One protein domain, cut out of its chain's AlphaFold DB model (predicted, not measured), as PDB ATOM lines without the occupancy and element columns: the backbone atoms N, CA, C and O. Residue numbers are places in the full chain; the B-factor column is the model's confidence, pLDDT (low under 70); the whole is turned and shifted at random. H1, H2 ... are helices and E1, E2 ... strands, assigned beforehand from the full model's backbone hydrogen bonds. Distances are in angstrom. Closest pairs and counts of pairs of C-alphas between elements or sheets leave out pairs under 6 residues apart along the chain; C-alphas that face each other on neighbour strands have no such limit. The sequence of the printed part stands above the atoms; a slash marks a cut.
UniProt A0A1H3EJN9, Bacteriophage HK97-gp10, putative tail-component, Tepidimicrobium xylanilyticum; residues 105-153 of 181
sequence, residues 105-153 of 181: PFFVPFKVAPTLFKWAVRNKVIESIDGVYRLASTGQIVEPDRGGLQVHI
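Overview. This is residues 105 to 153 of the 181 residues of the protein "Bacteriophage HK97-gp10, putative tail-component" of Tepidimicrobium xylanilyticum (UniProt A0A1H3EJN9). Two small two-stranded sheets, E1 with E4 and the hairpin E2 and E3, lie toward opposite ends of the longest axis; the short helix H1 bridges them, and residues 136 to 147 lead back from E3 to E4. The 49 printed residues include one named helix and four named strands, in the order E1, H1, E2, E3, E4; both sheets are antiparallel, the class mixed. The whole is compact, with a radius of gyration of the C-alphas of 9.9 A and spans of 29 by 20 by 17 A.

Along the chain. E1, residues 106 to 109, spans 10.1 A from C-alpha 106 at (181.830, 128.167, 149.155). H1, residues 114 to 122, spans 13.1 A. E2, residues 126 to 129, spans 9.6 A; E3, residues 132 to 135, 10.2 A. E4, residues 148 to 151, spans 9.1 A, ending at (182.232, 125.043, 153.695).

Arrangement. E1 and E4 are antiparallel at 153 degrees, with N 106 and O 151 within hydrogen-bond range at 2.9 A. E1 and H1 are near each other. The closest C-alphas of H1 and E4, Phe 117 and Gly 148, are 7.6 A apart; those of H1 and E2, Ala 120 and Ile 126, 5.3 A. In H1 every O i to N i+4 pair is within range. The hairpin E2 and E3 stands at 145 degrees, with N 127 and O 134 at 2.8 A. E2 and E4 are apart.

Size, cuts and confidence. The C-alphas farthest apart, Asp 130 and Ile 153, are 31.6 A apart. The printed part has no cut; the link E3 to E4 is long. Mean pLDDT of the printed part is 84.1, with residues 152 to 153 under 70.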
ATOM      1  N   PRO A 105     179.611 124.136 147.532       73.19
ATOM      2  CA  PRO A 105     180.627 124.580 148.473       73.19
ATOM      3  C   PRO A 105     181.029 126.037 148.210       73.19
ATOM      4  O   PRO A 105     181.108 126.465 147.058       73.19
ATOM      5  N   PHE A 106     181.341 126.789 149.258       73.56
ATOM      6  CA  PHE A 106     181.830 128.167 149.155       73.56
ATOM      7  C   PHE A 106     182.857 128.471 150.238       73.56
ATOM      8  O   PHE A 106     182.971 127.760 151.231       73.56
ATOM      9  N   PHE A 107     183.638 129.525 150.029       82.44
ATOM     10  CA  PHE A 107     184.718 129.903 150.928       82.44
ATOM     11  C   PHE A 107     184.259 130.948 151.946       82.44
ATOM     12  O   PHE A 107     183.637 131.944 151.581       82.44
ATOM     13  N   VAL A 108     184.598 130.735 153.216       81.44
ATOM     14  CA  VAL A 108     184.252 131.638 154.319       81.44
ATOM     15  C   VAL A 108     185.530 132.116 154.997       81.44
ATOM     16  O   VAL A 108     186.175 131.323 155.694       81.44
ATOM     17  N   PRO A 109     185.898 133.399 154.834       86.50
ATOM     18  CA  PRO A 109     187.058 133.970 155.504       86.50
ATOM     19  C   PRO A 109     186.879 133.985 157.024       86.50
ATOM     20  O   PRO A 109     185.830 134.389 157.539       86.50
ATOM     21  N   PHE A 110     187.924 133.639 157.773       87.69
ATOM     22  CA  PHE A 110     187.860 133.678 159.239       87.69
ATOM     23  C   PHE A 110     187.721 135.090 159.792       87.69
ATOM     24  O   PHE A 110     187.133 135.262 160.852       87.69
ATOM     25  N   LYS A 111     188.176 136.109 159.060       86.88
ATOM     26  CA  LYS A 111     187.948 137.513 159.423       86.88
ATOM     27  C   LYS A 111     186.454 137.852 159.531       86.88
ATOM     28  O   LYS A 111     186.070 138.635 160.394       86.88
ATOM     29  N   VAL A 112     185.620 137.239 158.687       80.94
ATOM     30  CA  VAL A 112     184.154 137.395 158.705       80.94
ATOM     31  C   VAL A 112     183.521 136.477 159.758       80.94
ATOM     32  O   VAL A 112     182.544 136.844 160.407       80.94
ATOM     33  N   ALA A 113     184.111 135.300 159.982       78.25
ATOM     34  CA  ALA A 113     183.629 134.296 160.927       78.25
ATOM     35  C   ALA A 113     184.721 133.793 161.907       78.25
ATOM     36  O   ALA A 113     185.104 132.621 161.844       78.25
ATOM     37  N   PRO A 114     185.197 134.594 162.884       83.75
ATOM     38  CA  PRO A 114     186.350 134.206 163.721       83.75
ATOM     39  C   PRO A 114     186.107 132.958 164.583       83.75
ATOM     40  O   PRO A 114     187.005 132.185 164.912       83.75
ATOM     41  N   THR A 115     184.852 132.722 164.952       83.31
ATOM     42  CA  THR A 115     184.417 131.538 165.702       83.31
ATOM     43  C   THR A 115     184.410 130.251 164.870       83.31
ATOM     44  O   THR A 115     184.409 129.169 165.462       83.31
ATOM     45  N   LEU A 116     184.424 130.344 163.531       82.25
ATOM     46  CA  LEU A 116     184.596 129.193 162.638       82.25
ATOM     47  C   LEU A 116     186.019 128.633 162.760       82.25
ATOM     48  O   LEU A 116     186.178 127.427 162.924       82.25
ATOM     49  N   PHE A 117     187.031 129.507 162.804       86.81
ATOM     50  CA  PHE A 117     188.427 129.113 163.019       86.81
ATOM     51  C   PHE A 117     188.612 128.358 164.341       86.81
ATOM     52  O   PHE A 117     189.095 127.227 164.364       86.81
ATOM     53  N   LYS A 118     188.128 128.938 165.452       86.44
ATOM     54  CA  LYS A 118     188.204 128.312 166.788       86.44
ATOM     55  C   LYS A 118     187.571 126.921 166.827       86.44
ATOM     56  O   LYS A 118     188.003 126.058 167.587       86.44
ATOM     57  N   TRP A 119     186.508 126.711 166.057       83.50
ATOM     58  CA  TRP A 119     185.891 125.399 165.952       83.50
ATOM     59  C   TRP A 119     186.715 124.424 165.129       83.50
ATOM     60  O   TRP A 119     186.865 123.282 165.556       83.50
ATOM     61  N   ALA A 120     187.228 124.870 163.983       83.69
ATOM     62  CA  ALA A 120     187.997 124.033 163.077       83.69
ATOM     63  C   ALA A 120     189.230 123.456 163.775       83.69
ATOM     64  O   ALA A 120     189.491 122.263 163.656       83.69
ATOM     65  N   VAL A 121     189.892 124.269 164.605       87.81
ATOM     66  CA  VAL A 121     190.989 123.822 165.475       87.81
ATOM     67  C   VAL A 121     190.509 122.796 166.508       87.81
ATOM     68  O   VAL A 121     191.058 121.706 166.620       87.81
ATOM     69  N   ARG A 122     189.429 123.094 167.245       84.50
ATOM     70  CA  ARG A 122     188.887 122.193 168.284       84.50
ATOM     71  C   ARG A 122     188.465 120.824 167.742       84.50
ATOM     72  O   ARG A 122     188.543 119.836 168.461       84.50
ATOM     73  N   ASN A 123     187.978 120.782 166.504       78.44
ATOM     74  CA  ASN A 123     187.448 119.571 165.876       78.44
ATOM     75  C   ASN A 123     188.474 118.888 164.973       78.44
ATOM     76  O   ASN A 123     188.108 117.950 164.275       78.44
ATOM     77  N   LYS A 124     189.737 119.334 165.009       85.06
ATOM     78  CA  LYS A 124     190.841 118.768 164.224       85.06
ATOM     79  C   LYS A 124     190.597 118.793 162.710       85.06
ATOM     80  O   LYS A 124     191.126 117.972 161.980       85.06
ATOM     81  N   VAL A 125     189.803 119.752 162.233       83.25
ATOM     82  CA  VAL A 125     189.745 120.102 160.802       83.25
ATOM     83  C   VAL A 125     190.992 120.904 160.428       83.25
ATOM     84  O   VAL A 125     191.520 120.790 159.326       83.25
ATOM     85  N   ILE A 126     191.464 121.713 161.377       88.88
ATOM     86  CA  ILE A 126     192.753 122.391 161.338       88.88
ATOM     87  C   ILE A 126     193.560 121.902 162.530       88.88
ATOM     88  O   ILE A 126     193.060 121.875 163.654       88.88
ATOM     89  N   GLU A 127     194.814 121.562 162.298       91.25
ATOM     90  CA  GLU A 127     195.755 121.163 163.334       91.25
ATOM     91  C   GLU A 127     196.807 122.250 163.522       91.25
ATOM     92  O   GLU A 127     197.156 122.963 162.582       91.25
ATOM     93  N   SER A 128     197.295 122.407 164.751       91.31
ATOM     94  CA  SER A 128     198.429 123.278 165.052       91.31
ATOM     95  C   SER A 128     199.639 122.392 165.290       91.31
ATOM     96  O   SER A 128     199.680 121.662 166.277       91.31
ATOM     97  N   ILE A 129     200.588 122.433 164.359       86.31
ATOM     98  CA  ILE A 129     201.834 121.667 164.423       86.31
ATOM     99  C   ILE A 129     202.966 122.686 164.370       86.31
ATOM    100  O   ILE A 129     203.060 123.456 163.409       86.31
ATOM    101  N   ASP A 130     203.773 122.725 165.428       87.19
ATOM    102  CA  ASP A 130     204.894 123.659 165.595       87.19
ATOM    103  C   ASP A 130     204.488 125.137 165.450       87.19
ATOM    104  O   ASP A 130     205.168 125.943 164.821       87.19
ATOM    105  N   GLY A 131     203.318 125.496 165.989       85.75
ATOM    106  CA  GLY A 131     202.782 126.862 165.931       85.75
ATOM    107  C   GLY A 131     202.185 127.261 164.577       85.75
ATOM    108  O   GLY A 131     201.627 128.350 164.455       85.75
ATOM    109  N   VAL A 132     202.226 126.378 163.577       91.38
ATOM    110  CA  VAL A 132     201.642 126.611 162.253       91.38
ATOM    111  C   VAL A 132     200.333 125.839 162.125       91.38
ATOM    112  O   VAL A 132     200.277 124.624 162.337       91.38
ATOM    113  N   TYR A 133     199.265 126.550 161.766       93.38
ATOM    114  CA  TYR A 133     197.962 125.951 161.503       93.38
ATOM    115  C   TYR A 133     197.927 125.333 160.105       93.38
ATOM    116  O   TYR A 133     198.305 125.982 159.129       93.38
ATOM    117  N   ARG A 134     197.460 124.088 159.996       90.88
ATOM    118  CA  ARG A 134     197.352 123.351 158.730       90.88
ATOM    119  C   ARG A 134     196.006 122.648 158.619       90.88
ATOM    120  O   ARG A 134     195.478 122.179 159.621       90.88
ATOM    121  N   LEU A 135     195.454 122.562 157.411       87.31
ATOM    122  CA  LEU A 135     194.291 121.717 157.131       87.31
ATOM    123  C   LEU A 135     194.654 120.250 157.369       87.31
ATOM    124  O   LEU A 135     195.615 119.762 156.785       87.31
ATOM    125  N   ALA A 136     193.864 119.536 158.168       84.12
ATOM    126  CA  ALA A 136     194.120 118.128 158.478       84.12
ATOM    127  C   ALA A 136     194.032 117.221 157.237       84.12
ATOM    128  O   ALA A 136     194.735 116.223 157.138       84.12
ATOM    129  N   SER A 137     193.185 117.579 156.267       79.69
ATOM    130  CA  SER A 137     192.958 116.783 155.055       79.69
ATOM    131  C   SER A 137     194.054 116.926 153.998       79.69
ATOM    132  O   SER A 137     194.308 115.979 153.261       79.69
ATOM    133  N   THR A 138     194.677 118.102 153.883       84.00
ATOM    134  CA  THR A 138     195.616 118.418 152.788       84.00
ATOM    135  C   THR A 138     196.998 118.860 153.262       84.00
ATOM    136  O   THR A 138     197.911 118.969 152.450       84.00
ATOM    137  N   GLY A 139     197.165 119.174 154.547       84.69
ATOM    138  CA  GLY A 139     198.385 119.763 155.103       84.69
ATOM    139  C   GLY A 139     198.613 121.233 154.726       84.69
ATOM    140  O   GLY A 139     199.609 121.821 155.148       84.69
ATOM    141  N   GLN A 140     197.710 121.851 153.954       87.75
ATOM    142  CA  GLN A 140     197.854 123.235 153.504       87.75
ATOM    143  C   GLN A 140     197.880 124.201 154.694       87.75
ATOM    144  O   GLN A 140     197.049 124.095 155.596       87.75
ATOM    145  N   ILE A 141     198.812 125.158 154.674       90.19
ATOM    146  CA  ILE A 141     198.937 126.187 155.713       90.19
ATOM    147  C   ILE A 141     197.690 127.074 155.723       90.19
ATOM    148  O   ILE A 141     197.186 127.484 154.676       90.19
ATOM    149  N   VAL A 142     197.209 127.375 156.925       88.62
ATOM    150  CA  VAL A 142     196.023 128.187 157.162       88.62
ATOM    151  C   VAL A 142     196.383 129.410 157.995       88.62
ATOM    152  O   VAL A 142     196.705 129.303 159.173       88.62
ATOM    153  N   GLU A 143     196.262 130.592 157.400       91.06
ATOM    154  CA  GLU A 143     196.476 131.865 158.095       91.06
ATOM    155  C   GLU A 143     195.147 132.383 158.678       91.06
ATOM    156  O   GLU A 143     194.192 132.574 157.926       91.06
ATOM    157  N   PRO A 144     195.013 132.611 159.997       85.56
ATOM    158  CA  PRO A 144     193.731 133.015 160.589       85.56
ATOM    159  C   PRO A 144     193.230 134.409 160.168       85.56
ATOM    160  O   PRO A 144     192.035 134.683 160.251       85.56
ATOM    161  N   ASP A 145     194.121 135.305 159.749       86.88
ATOM    162  CA  ASP A 145     193.826 136.694 159.379       86.88
ATOM    163  C   ASP A 145     193.434 136.862 157.900       86.88
ATOM    164  O   ASP A 145     192.678 137.780 157.563       86.88
ATOM    165  N   ARG A 146     193.910 135.963 157.028       85.94
ATOM    166  CA  ARG A 146     193.708 136.014 155.564       85.94
ATOM    167  C   ARG A 146     193.018 134.784 154.986       85.94
ATOM    168  O   ARG A 146     192.419 134.855 153.916       85.94
ATOM    169  N   GLY A 147     193.096 133.665 155.689       85.75
ATOM    170  CA  GLY A 147     192.526 132.390 155.295       85.75
ATOM    171  C   GLY A 147     191.054 132.233 155.666       85.75
ATOM    172  O   GLY A 147     190.358 133.142 156.133       85.75
ATOM    173  N   GLY A 148     190.569 131.022 155.441       85.75
ATOM    174  CA  GLY A 148     189.180 130.644 155.627       85.75
ATOM    175  C   GLY A 148     188.999 129.154 155.402       85.75
ATOM    176  O   GLY A 148     189.969 128.421 155.211       85.75
ATOM    177  N   LEU A 149     187.748 128.707 155.415       82.94
ATOM    178  CA  LEU A 149     187.403 127.328 155.084       82.94
ATOM    179  C   LEU A 149     186.451 127.289 153.912       82.94
ATOM    180  O   LEU A 149     185.507 128.077 153.837       82.94
ATOM    181  N   GLN A 150     186.672 126.312 153.040       78.94
ATOM    182  CA  GLN A 150     185.620 125.869 152.153       78.94
ATOM    183  C   GLN A 150     184.590 125.113 152.991       78.94
ATOM    184  O   GLN A 150     184.902 124.139 153.676       78.94
ATOM    185  N   VAL A 151     183.365 125.610 152.978       73.19
ATOM    186  CA  VAL A 151     182.232 125.043 153.695       73.19
ATOM    187  C   VAL A 151     181.198 124.578 152.686       73.19
ATOM    188  O   VAL A 151     181.066 125.136 151.600       73.19
ATOM    189  N   HIS A 152     180.456 123.546 153.054       67.44
ATOM    190  CA  HIS A 152     179.344 123.038 152.271       67.44
ATOM    191  C   HIS A 152     178.123 122.945 153.178       67.44
ATOM    192  O   HIS A 152     178.231 122.475 154.312       67.44
ATOM    193  N   ILE A 153     176.973 123.402 152.679       62.84
ATOM    194  CA  ILE A 153     175.713 123.298 153.408       62.84
ATOM    195  C   ILE A 153     175.027 122.003 153.017       62.84
ATOM    196  O   ILE A 153     174.459 121.882 151.935       62.84
TER     197      ILE A 153